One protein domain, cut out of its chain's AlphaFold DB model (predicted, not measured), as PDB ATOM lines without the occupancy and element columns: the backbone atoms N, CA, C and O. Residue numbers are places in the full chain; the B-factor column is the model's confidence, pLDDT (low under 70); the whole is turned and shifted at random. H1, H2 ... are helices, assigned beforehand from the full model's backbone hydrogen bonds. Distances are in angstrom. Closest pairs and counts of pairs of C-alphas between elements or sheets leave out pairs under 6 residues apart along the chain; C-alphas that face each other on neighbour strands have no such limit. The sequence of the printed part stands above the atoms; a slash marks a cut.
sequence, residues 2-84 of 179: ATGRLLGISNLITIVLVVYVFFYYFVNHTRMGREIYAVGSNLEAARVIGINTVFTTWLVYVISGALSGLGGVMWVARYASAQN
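Overview. This is residues 2 to 84 of the 179 residues of the protein "ABC transporter permease" of Candidatus Atribacteria bacterium (UniProt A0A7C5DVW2). Two long helices, H1 and H4, run opposite ways as the arms of a narrow, open U, with the short helices H2 and H3 joining them at one end. The printed part has 83 residues with four named helices, H1 to H4 in chain order, and no named strand: all helix. It is loose, with a radius of gyration of the C-alphas of 17.1 A, and flat, spanning 51 by 31 by 16 A.

Along the chain. H1, residues 11 to 29, begins at C-alpha 11 (111.159, 122.261, 130.311) and measures 26.9 A. H2 is residues 31 to 41, 15.6 A; H3 is residues 43 to 48, 8.9 A. H4, residues 53 to 79, measures 39.1 A and ends at C-alpha 79 (102.897, 132.432, 134.433).

Arrangement. H1 touches H2 only at the corner, about perpendicular at 81 degrees; the closest C-alphas, Val 27 and Gly 33, are 4.0 A apart. H2 touches H3, closest C-alphas Val 39 and Ala 46 at 5.4 A. With residues 53 to 60 alone, H4 touches H2, closest C-alphas Val 39 and Thr 53 at 6.3 A. H1 and H4 are close but not clearly touching, at a shallow tilt of 14 degrees; their closest C-alphas, Leu 12 and Met 74, are 6.9 A apart. In H1, H2, H3 and H4 every O i to N i+4 pair is within hydrogen-bond range.

Size, cuts and confidence. The farthest C-alphas, Gly 8 and Val 48, are 51.6 A apart. The printed part has no cut, and no link is long. Model pLDDT is under 70 at residues 2 to 10 and 81 to 84.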
ATOM      1  N   ALA A   2     107.072 122.781 137.283       41.50
ATOM      2  CA  ALA A   2     107.296 123.821 136.260       41.50
ATOM      3  C   ALA A   2     108.721 124.436 136.236       41.50
ATOM      4  O   ALA A   2     109.094 125.094 135.271       41.50
ATOM      5  N   THR A   3     109.544 124.169 137.256       47.16
ATOM      6  CA  THR A   3     110.936 124.658 137.376       47.16
ATOM      7  C   THR A   3     111.950 123.504 137.388       47.16
ATOM      8  O   THR A   3     113.026 123.608 137.967       47.16
ATOM      9  N   GLY A   4     111.608 122.358 136.793       47.81
ATOM     10  CA  GLY A   4     112.553 121.254 136.625       47.81
ATOM     11  C   GLY A   4     113.507 121.546 135.469       47.81
ATOM     12  O   GLY A   4     113.155 121.326 134.314       47.81
ATOM     13  N   ARG A   5     114.708 122.056 135.761       53.91
ATOM     14  CA  ARG A   5     115.824 122.056 134.801       53.91
ATOM     15  C   ARG A   5     116.361 120.630 134.725       53.91
ATOM     16  O   ARG A   5     117.221 120.269 135.518       53.91
ATOM     17  N   LEU A   6     115.865 119.828 133.785       51.28
ATOM     18  CA  LEU A   6     116.409 118.479 133.585       51.28
ATOM     19  C   LEU A   6     117.843 118.516 133.018       51.28
ATOM     20  O   LEU A   6     118.593 117.573 133.217       51.28
ATOM     21  N   LEU A   7     118.220 119.609 132.335       48.38
ATOM     22  CA  LEU A   7     119.477 119.744 131.576       48.38
ATOM     23  C   LEU A   7     119.988 121.202 131.478       48.38
ATOM     24  O   LEU A   7     120.696 121.564 130.546       48.38
ATOM     25  N   GLY A   8     119.572 122.096 132.384       50.81
ATOM     26  CA  GLY A   8     119.887 123.538 132.293       50.81
ATOM     27  C   GLY A   8     118.997 124.339 131.326       50.81
ATOM     28  O   GLY A   8     118.975 125.568 131.394       50.81
ATOM     29  N   ILE A   9     118.182 123.660 130.511       56.91
ATOM     30  CA  ILE A   9     117.170 124.233 129.606       56.91
ATOM     31  C   ILE A   9     115.786 124.200 130.288       56.91
ATOM     32  O   ILE A   9     115.476 123.277 131.041       56.91
ATOM     33  N   SER A  10     114.957 125.228 130.062       68.38
ATOM     34  CA  SER A  10     113.571 125.274 130.558       68.38
ATOM     35  C   SER A  10     112.743 124.142 129.942       68.38
ATOM     36  O   SER A  10     112.729 124.005 128.721       68.38
ATOM     37  N   ASN A  11     112.008 123.378 130.760       71.62
ATOM     38  CA  ASN A  11     111.159 122.261 130.311       71.62
ATOM     39  C   ASN A  11     110.174 122.673 129.190       71.62
ATOM     40  O   ASN A  11     109.856 121.890 128.301       71.62
ATOM     41  N   LEU A  12     109.754 123.943 129.185       75.25
ATOM     42  CA  LEU A  12     108.917 124.531 128.136       75.25
ATOM     43  C   LEU A  12     109.604 124.525 126.760       75.25
ATOM     44  O   LEU A  12     108.967 124.207 125.763       75.25
ATOM     45  N   ILE A  13     110.900 124.849 126.699       79.69
ATOM     46  CA  ILE A  13     111.666 124.888 125.442       79.69
ATOM     47  C   ILE A  13     111.834 123.470 124.896       79.69
ATOM     48  O   ILE A  13     111.677 123.257 123.698       79.69
ATOM     49  N   THR A  14     112.096 122.495 125.769       80.19
ATOM     50  CA  THR A  14     112.218 121.087 125.374       80.19
ATOM     51  C   THR A  14     110.925 120.568 124.751       80.19
ATOM     52  O   THR A  14     110.974 119.953 123.690       80.19
ATOM     53  N   ILE A  15     109.766 120.873 125.345       84.88
ATOM     54  CA  ILE A  15     108.459 120.489 124.787       84.88
ATOM     55  C   ILE A  15     108.248 121.126 123.408       84.88
ATOM     56  O   ILE A  15     107.897 120.419 122.465       84.88
ATOM     57  N   VAL A  16     108.516 122.432 123.256       86.19
ATOM     58  CA  VAL A  16     108.399 123.112 121.952       86.19
ATOM     59  C   VAL A  16     109.309 122.466 120.909       86.19
ATOM     60  O   VAL A  16     108.873 122.239 119.783       86.19
ATOM     61  N   LEU A  17     110.552 122.140 121.270       87.94
ATOM     62  CA  LEU A  17     111.514 121.533 120.354       87.94
ATOM     63  C   LEU A  17     111.067 120.134 119.905       87.94
ATOM     64  O   LEU A  17     111.128 119.822 118.720       87.94
ATOM     65  N   VAL A  18     110.574 119.310 120.835       90.06
ATOM     66  CA  VAL A  18     110.052 117.969 120.527       90.06
ATOM     67  C   VAL A  18     108.850 118.062 119.590       90.06
ATOM     68  O   VAL A  18     108.809 117.361 118.581       90.06
ATOM     69  N   VAL A  19     107.904 118.964 119.874       90.62
ATOM     70  CA  VAL A  19     106.740 119.202 119.011       90.62
ATOM     71  C   VAL A  19     107.184 119.695 117.632       90.62
ATOM     72  O   VAL A  19     106.715 119.177 116.622       90.62
ATOM     73  N   TYR A  20     108.128 120.636 117.567       91.56
ATOM     74  CA  TYR A  20     108.676 121.137 116.307       91.56
ATOM     75  C   TYR A  20     109.290 120.014 115.465       91.56
ATOM     76  O   TYR A  20     108.941 119.877 114.295       91.56
ATOM     77  N   VAL A  21     110.159 119.183 116.050       92.44
ATOM     78  CA  VAL A  21     110.808 118.068 115.340       92.44
ATOM     79  C   VAL A  21     109.775 117.042 114.877       92.44
ATOM     80  O   VAL A  21     109.825 116.594 113.729       92.44
ATOM     81  N   PHE A  22     108.806 116.712 115.733       92.94
ATOM     82  CA  PHE A  22     107.724 115.793 115.392       92.94
ATOM     83  C   PHE A  22     106.910 116.299 114.195       92.94
ATOM     84  O   PHE A  22     106.737 115.567 113.222       92.94
ATOM     85  N   PHE A  23     106.465 117.559 114.220       91.12
ATOM     86  CA  PHE A  23     105.690 118.136 113.119       91.12
ATOM     87  C   PHE A  23     106.527 118.349 111.861       91.12
ATOM     88  O   PHE A  23     106.034 118.102 110.761       91.12
ATOM     89  N   TYR A  24     107.794 118.742 112.005       91.62
ATOM     90  CA  TYR A  24     108.731 118.852 110.891       91.62
ATOM     91  C   TYR A  24     108.856 117.523 110.146       91.62
ATOM     92  O   TYR A  24     108.764 117.484 108.917       91.62
ATOM     93  N   TYR A  25     109.018 116.426 110.883       92.19
ATOM     94  CA  TYR A  25     109.078 115.099 110.290       92.19
ATOM     95  C   TYR A  25     107.723 114.669 109.721       92.19
ATOM     96  O   TYR A  25     107.658 114.224 108.575       92.19
ATOM     97  N   PHE A  26     106.635 114.865 110.472       92.38
ATOM     98  CA  PHE A  26     105.280 114.519 110.050       92.38
ATOM     99  C   PHE A  26     104.929 115.165 108.707       92.38
ATOM    100  O   PHE A  26     104.544 114.474 107.768       92.38
ATOM    101  N   VAL A  27     105.120 116.472 108.570       89.50
ATOM    102  CA  VAL A  27     104.718 117.195 107.360       89.50
ATOM    103  C   VAL A  27     105.636 116.898 106.170       89.50
ATOM    104  O   VAL A  27     105.138 116.748 105.057       89.50
ATOM    105  N   ASN A  28     106.949 116.750 106.383       88.31
ATOM    106  CA  ASN A  28     107.887 116.513 105.277       88.31
ATOM    107  C   ASN A  28     107.943 115.047 104.815       88.31
ATOM    108  O   ASN A  28     108.124 114.789 103.626       88.31
ATOM    109  N   HIS A  29     107.796 114.079 105.724       88.56
ATOM    110  CA  HIS A  29     108.043 112.665 105.412       88.56
ATOM    111  C   HIS A  29     106.764 111.827 105.276       88.56
ATOM    112  O   HIS A  29     106.799 110.772 104.638       88.56
ATOM    113  N   THR A  30     105.613 112.271 105.794       91.25
ATOM    114  CA  THR A  30     104.378 111.466 105.721       91.25
ATOM    115  C   THR A  30     103.539 111.754 104.474       91.25
ATOM    116  O   THR A  30     103.594 112.830 103.879       91.25
ATOM    117  N   ARG A  31     102.721 110.768 104.073       87.81
ATOM    118  CA  ARG A  31     101.713 110.934 103.007       87.81
ATOM    119  C   ARG A  31     100.658 111.972 103.398       87.81
ATOM    120  O   ARG A  31     100.330 112.818 102.576       87.81
ATOM    121  N   MET A  32     100.229 111.960 104.663       88.19
ATOM    122  CA  MET A  32      99.285 112.939 105.211       88.19
ATOM    123  C   MET A  32      99.781 114.375 105.051       88.19
ATOM    124  O   MET A  32      99.009 115.230 104.637       88.19
ATOM    125  N   GLY A  33     101.064 114.645 105.313       89.06
ATOM    126  CA  GLY A  33     101.641 115.976 105.103       89.06
ATOM    127  C   GLY A  33     101.446 116.482 103.671       89.06
ATOM    128  O   GLY A  33     100.973 117.596 103.460       89.06
ATOM    129  N   ARG A  34     101.719 115.630 102.676       89.69
ATOM    130  CA  ARG A  34     101.523 115.965 101.254       89.69
ATOM    131  C   ARG A  34     100.053 116.142 100.882       89.69
ATOM    132  O   ARG A  34      99.732 117.049 100.119       89.69
ATOM    133  N   GLU A  35      99.168 115.315 101.434       90.88
ATOM    134  CA  GLU A  35      97.718 115.456 101.246       90.88
ATOM    135  C   GLU A  35      97.206 116.788 101.805       90.88
ATOM    136  O   GLU A  35      96.405 117.445 101.147       90.88
ATOM    137  N   ILE A  36      97.714 117.239 102.956       92.25
ATOM    138  CA  ILE A  36      97.355 118.539 103.544       92.25
ATOM    139  C   ILE A  36      97.735 119.692 102.602       92.25
ATOM    140  O   ILE A  36      96.910 120.574 102.361       92.25
ATOM    141  N   TYR A  37      98.942 119.681 102.021       90.69
ATOM    142  CA  TYR A  37      99.340 120.705 101.045       90.69
ATOM    143  C   TYR A  37      98.501 120.661  99.763       90.69
ATOM    144  O   TYR A  37      98.140 121.715  99.244       90.69
ATOM    145  N   ALA A  38      98.162 119.467  99.269       90.00
ATOM    146  CA  ALA A  38      97.330 119.309  98.076       90.00
ATOM    147  C   ALA A  38      95.896 119.816  98.297       90.00
ATOM    148  O   ALA A  38      95.356 120.541  97.465       90.00
ATOM    149  N   VAL A  39      95.294 119.482  99.442       91.94
ATOM    150  CA  VAL A  39      93.968 119.982  99.839       91.94
ATOM    151  C   VAL A  39      93.997 121.502 100.029       91.94
ATOM    152  O   VAL A  39      93.048 122.179  99.644       91.94
ATOM    153  N   GLY A  40      95.090 122.040 100.580       88.19
ATOM    154  CA  GLY A  40      95.268 123.476 100.784       88.19
ATOM    155  C   GLY A  40      95.522 124.283  99.508       88.19
ATOM    156  O   GLY A  40      95.251 125.477  99.514       88.19
ATOM    157  N   SER A  41      96.044 123.678  98.436       88.69
ATOM    158  CA  SER A  41      96.286 124.382  97.169       88.69
ATOM    159  C   SER A  41      95.051 124.401  96.273       88.69
ATOM    160  O   SER A  41      94.729 125.437  95.695       88.69
ATOM    161  N   ASN A  42      94.344 123.273  96.160       89.62
ATOM    162  CA  ASN A  42      93.080 123.196  95.437       89.62
ATOM    163  C   ASN A  42      92.223 122.026  95.946       89.62
ATOM    164  O   ASN A  42      92.477 120.857  95.642       89.62
ATOM    165  N   LEU A  43      91.158 122.365  96.678       88.62
ATOM    166  CA  LEU A  43      90.231 121.402  97.273       88.62
ATOM    167  C   LEU A  43      89.536 120.517  96.224       88.62
ATOM    168  O   LEU A  43      89.376 119.312  96.430       88.62
ATOM    169  N   GLU A  44      89.118 121.104  95.101       87.44
ATOM    170  CA  GLU A  44      88.413 120.386  94.037       87.44
ATOM    171  C   GLU A  44      89.351 119.414  93.322       87.44
ATOM    172  O   GLU A  44      89.013 118.241  93.149       87.44
ATOM    173  N   ALA A  45      90.564 119.862  92.988       87.75
ATOM    174  CA  ALA A  45      91.568 119.019  92.348       87.75
ATOM    175  C   ALA A  45      91.980 117.844  93.248       87.75
ATOM    176  O   ALA A  45      92.063 116.713  92.769       87.75
ATOM    177  N   ALA A  46      92.168 118.088  94.551       89.81
ATOM    178  CA  ALA A  46      92.483 117.046  95.529       89.81
ATOM    179  C   ALA A  46      91.384 115.969  95.603       89.81
ATOM    180  O   ALA A  46      91.684 114.775  95.678       89.81
ATOM    181  N   ARG A  47      90.110 116.376  95.521       91.31
ATOM    182  CA  ARG A  47      88.974 115.444  95.506       91.31
ATOM    183  C   ARG A  47      88.946 114.591  94.235       91.31
ATOM    184  O   ARG A  47      88.679 113.395  94.323       91.31
ATOM    185  N   VAL A  48      89.248 115.175  93.074       91.25
ATOM    186  CA  VAL A  48      89.258 114.462  91.780       91.25
ATOM    187  C   VAL A  48      90.334 113.372  91.731       91.25
ATOM    188  O   VAL A  48      90.093 112.305  91.173       91.25
ATOM    189  N   ILE A  49      91.494 113.591  92.357       90.00
ATOM    190  CA  ILE A  49      92.580 112.594  92.428       90.00
ATOM    191  C   ILE A  49      92.409 111.569  93.568       90.00
ATOM    192  O   ILE A  49      93.318 110.782  93.827       90.00
ATOM    193  N   GLY A  50      91.257 111.562  94.249       87.62
ATOM    194  CA  GLY A  50      90.903 110.553  95.250       87.62
ATOM    195  C   GLY A  50      91.433 110.805  96.666       87.62
ATOM    196  O   GLY A  50      91.395 109.890  97.489       87.62
ATOM    197  N   ILE A  51      91.907 112.015  96.988       91.81
ATOM    198  CA  ILE A  51      92.265 112.370  98.372       91.81
ATOM    199  C   ILE A  51      90.977 112.555  99.179       91.81
ATOM    200  O   ILE A  51      90.059 113.268  98.764       91.81
ATOM    201  N   ASN A  52      90.910 111.949 100.367       91.62
ATOM    202  CA  ASN A  52      89.785 112.139 101.278       91.62
ATOM    203  C   ASN A  52      89.855 113.523 101.939       91.62
ATOM    204  O   ASN A  52      90.280 113.667 103.085       91.62
ATOM    205  N   THR A  53      89.395 114.545 101.215       91.56
ATOM    206  CA  THR A  53      89.432 115.945 101.660       91.56
ATOM    207  C   THR A  53      88.738 116.149 103.008       91.56
ATOM    208  O   THR A  53      89.173 116.978 103.803       91.56
ATOM    209  N   VAL A  54      87.666 115.392 103.279       92.56
ATOM    210  CA  VAL A  54      86.882 115.494 104.521       92.56
ATOM    211  C   VAL A  54      87.715 115.035 105.713       92.56
ATOM    212  O   VAL A  54      87.843 115.768 106.693       92.56
ATOM    213  N   PHE A  55      88.332 113.858 105.606       92.00
ATOM    214  CA  PHE A  55      89.178 113.320 106.667       92.00
ATOM    215  C   PHE A  55      90.436 114.166 106.881       92.00
ATOM    216  O   PHE A  55      90.754 114.493 108.024       92.00
ATOM    217  N   THR A  56      91.112 114.585 105.806       92.25
ATOM    218  CA  THR A  56      92.301 115.446 105.904       92.25
ATOM    219  C   THR A  56      91.970 116.766 106.600       92.25
ATOM    220  O   THR A  56      92.697 117.184 107.497       92.25
ATOM    221  N   THR A  57      90.845 117.399 106.250       91.56
ATOM    222  CA  THR A  57      90.418 118.663 106.871       91.56
ATOM    223  C   THR A  57      90.092 118.466 108.349       91.56
ATOM    224  O   THR A  57      90.589 119.210 109.193       91.56
ATOM    225  N   TRP A  58      89.313 117.433 108.683       94.88
ATOM    226  CA  TRP A  58      88.978 117.105 110.068       94.88
ATOM    227  C   TRP A  58      90.235 116.865 110.917       94.88
ATOM    228  O   TRP A  58      90.377 117.450 111.990       94.88
ATOM    229  N   LEU A  59      91.189 116.086 110.401       93.06
ATOM    230  CA  LEU A  59      92.452 115.800 111.077       93.06
ATOM    231  C   LEU A  59      93.258 117.078 111.361       93.06
ATOM    232  O   LEU A  59      93.777 117.239 112.465       93.06
ATOM    233  N   VAL A  60      93.341 118.004 110.400       92.44
ATOM    234  CA  VAL A  60      94.055 119.283 110.572       92.44
ATOM    235  C   VAL A  60      93.411 120.136 111.666       92.44
ATOM    236  O   VAL A  60      94.127 120.699 112.497       92.44
ATOM    237  N   TYR A  61      92.077 120.196 111.727       93.88
ATOM    238  CA  TYR A  61      91.375 120.904 112.803       93.88
ATOM    239  C   TYR A  61      91.631 120.274 114.178       93.88
ATOM    240  O   TYR A  61      91.891 121.000 115.138       93.88
ATOM    241  N   VAL A  62      91.623 118.941 114.272       95.56
ATOM    242  CA  VAL A  62      91.923 118.216 115.519       95.56
ATOM    243  C   VAL A  62      93.353 118.493 115.985       95.56
ATOM    244  O   VAL A  62      93.573 118.818 117.152       95.56
ATOM    245  N   ILE A  63      94.322 118.426 115.071       93.56
ATOM    246  CA  ILE A  63      95.730 118.735 115.348       93.56
ATOM    247  C   ILE A  63      95.890 120.184 115.826       93.56
ATOM    248  O   ILE A  63      96.575 120.432 116.819       93.56
ATOM    249  N   SER A  64      95.244 121.138 115.151       92.56
ATOM    250  CA  SER A  64      95.277 122.557 115.522       92.56
ATOM    251  C   SER A  64      94.702 122.788 116.924       92.56
ATOM    252  O   SER A  64      95.320 123.466 117.746       92.56
ATOM    253  N   GLY A  65      93.570 122.149 117.241       92.50
ATOM    254  CA  GLY A  65      92.965 122.200 118.572       92.50
ATOM    255  C   GLY A  65      93.868 121.605 119.654       92.50
ATOM    256  O   GLY A  65      94.061 122.225 120.701       92.50
ATOM    257  N   ALA A  66      94.485 120.451 119.389       93.81
ATOM    258  CA  ALA A  66      95.417 119.813 120.317       93.81
ATOM    259  C   ALA A  66      96.658 120.684 120.587       93.81
ATOM    260  O   ALA A  66      97.061 120.851 121.740       93.81
ATOM    261  N   LEU A  67      97.234 121.288 119.543       91.38
ATOM    262  CA  LEU A  67      98.380 122.196 119.658       91.38
ATOM    263  C   LEU A  67      98.025 123.498 120.383       91.38
ATOM    264  O   LEU A  67      98.800 123.965 121.220       91.38
ATOM    265  N   SER A  68      96.855 124.069 120.098       89.94
ATOM    266  CA  SER A  68      96.359 125.266 120.779       89.94
ATOM    267  C   SER A  68      96.123 125.001 122.270       89.94
ATOM    268  O   SER A  68      96.583 125.774 123.114       89.94
ATOM    269  N   GLY A  69      95.509 123.860 122.607       88.50
ATOM    270  CA  GLY A  69      95.315 123.422 123.991       88.50
ATOM    271  C   GLY A  69      96.636 123.208 124.732       88.50
ATOM    272  O   GLY A  69      96.808 123.717 125.841       88.50
ATOM    273  N   LEU A  70      97.606 122.537 124.098       88.81
ATOM    274  CA  LEU A  70      98.952 122.368 124.653       88.81
ATOM    275  C   LEU A  70      99.622 123.726 124.917       88.81
ATOM    276  O   LEU A  70     100.156 123.944 126.005       88.81
ATOM    277  N   GLY A  71      99.540 124.658 123.965       86.31
ATOM    278  CA  GLY A  71     100.062 126.018 124.120       86.31
ATOM    279  C   GLY A  71      99.421 126.778 125.288       86.31
ATOM    280  O   GLY A  71     100.130 127.429 126.057       86.31
ATOM    281  N   GLY A  72      98.107 126.640 125.474       84.19
ATOM    282  CA  GLY A  72      97.381 127.221 126.607       84.19
ATOM    283  C   GLY A  72      97.830 126.656 127.957       84.19
ATOM    284  O   GLY A  72      98.127 127.417 128.880       84.19
ATOM    285  N   VAL A  73      97.973 125.332 128.066       84.38
ATOM    286  CA  VAL A  73      98.489 124.683 129.287       84.38
ATOM    287  C   VAL A  73      99.916 125.148 129.591       84.38
ATOM    288  O   VAL A  73     100.236 125.462 130.739       84.38
ATOM    289  N   MET A  74     100.768 125.260 128.568       82.81
ATOM    290  CA  MET A  74     102.136 125.771 128.712       82.81
ATOM    291  C   MET A  74     102.170 127.234 129.170       82.81
ATOM    292  O   MET A  74     103.033 127.604 129.967       82.81
ATOM    293  N   TRP A  75     101.229 128.059 128.706       79.88
ATOM    294  CA  TRP A  75     101.096 129.447 129.143       79.88
ATOM    295  C   TRP A  75     100.779 129.539 130.638       79.88
ATOM    296  O   TRP A  75     101.499 130.202 131.389       79.88
ATOM    297  N   VAL A  76      99.746 128.819 131.085       81.25
ATOM    298  CA  VAL A  76      99.336 128.792 132.498       81.25
ATOM    299  C   VAL A  76     100.457 128.232 133.377       81.25
ATOM    300  O   VAL A  76     100.764 128.805 134.421       81.25
ATOM    301  N   ALA A  77     101.142 127.178 132.923       78.88
ATOM    302  CA  ALA A  77     102.279 126.596 133.634       78.88
ATOM    303  C   ALA A  77     103.473 127.560 133.768       78.88
ATOM    304  O   ALA A  77     104.229 127.458 134.736       78.88
ATOM    305  N   ARG A  78     103.657 128.486 132.816       72.31
ATOM    306  CA  ARG A  78     104.742 129.479 132.843       72.31
ATOM    307  C   ARG A  78     104.449 130.651 133.774       72.31
ATOM    308  O   ARG A  78     105.354 131.090 134.477       72.31
ATOM    309  N   TYR A  79     103.233 131.188 133.733       71.31
ATOM    310  CA  TYR A  79     102.897 132.432 134.433       71.31
ATOM    311  C   TYR A  79     102.183 132.212 135.770       71.31
ATOM    312  O   TYR A  79     102.012 133.177 136.511       71.31
ATOM    313  N   ALA A  80     101.777 130.973 136.081       70.19
ATOM    314  CA  ALA A  80     101.029 130.591 137.288       70.19
ATOM    315  C   ALA A  80      99.785 131.467 137.565       70.19
ATOM    316  O   ALA A  80      99.255 131.475 138.671       70.19
ATOM    317  N   SER A  81      99.324 132.204 136.551       67.25
ATOM    318  CA  SER A  81      98.236 133.168 136.612       67.25
ATOM    319  C   SER A  81      97.493 133.153 135.282       67.25
ATOM    320  O   SER A  81      98.105 133.188 134.209       67.25
ATOM    321  N   ALA A  82      96.168 133.065 135.361       61.56
ATOM    322  CA  ALA A  82      95.263 133.072 134.223       61.56
ATOM    323  C   ALA A  82      94.544 134.423 134.179       61.56
ATOM    324  O   ALA A  82      93.430 134.577 134.672       61.56
ATOM    325  N   GLN A  83      95.213 135.427 133.619       65.75
ATOM    326  CA  GLN A  83      94.606 136.730 133.385       65.75
ATOM    327  C   GLN A  83      93.858 136.691 132.043       65.75
ATOM    328  O   GLN A  83      94.474 136.487 130.995       65.75
ATOM    329  N   ASN A  84      92.541 136.916 132.067       62.88
ATOM    330  CA  ASN A  84      91.671 136.820 130.881       62.88
ATOM    331  C   ASN A  84      92.081 137.763 129.731       62.88
ATOM    332  O   ASN A  84      91.822 137.469 128.570       62.88
TER     333      ASN A  84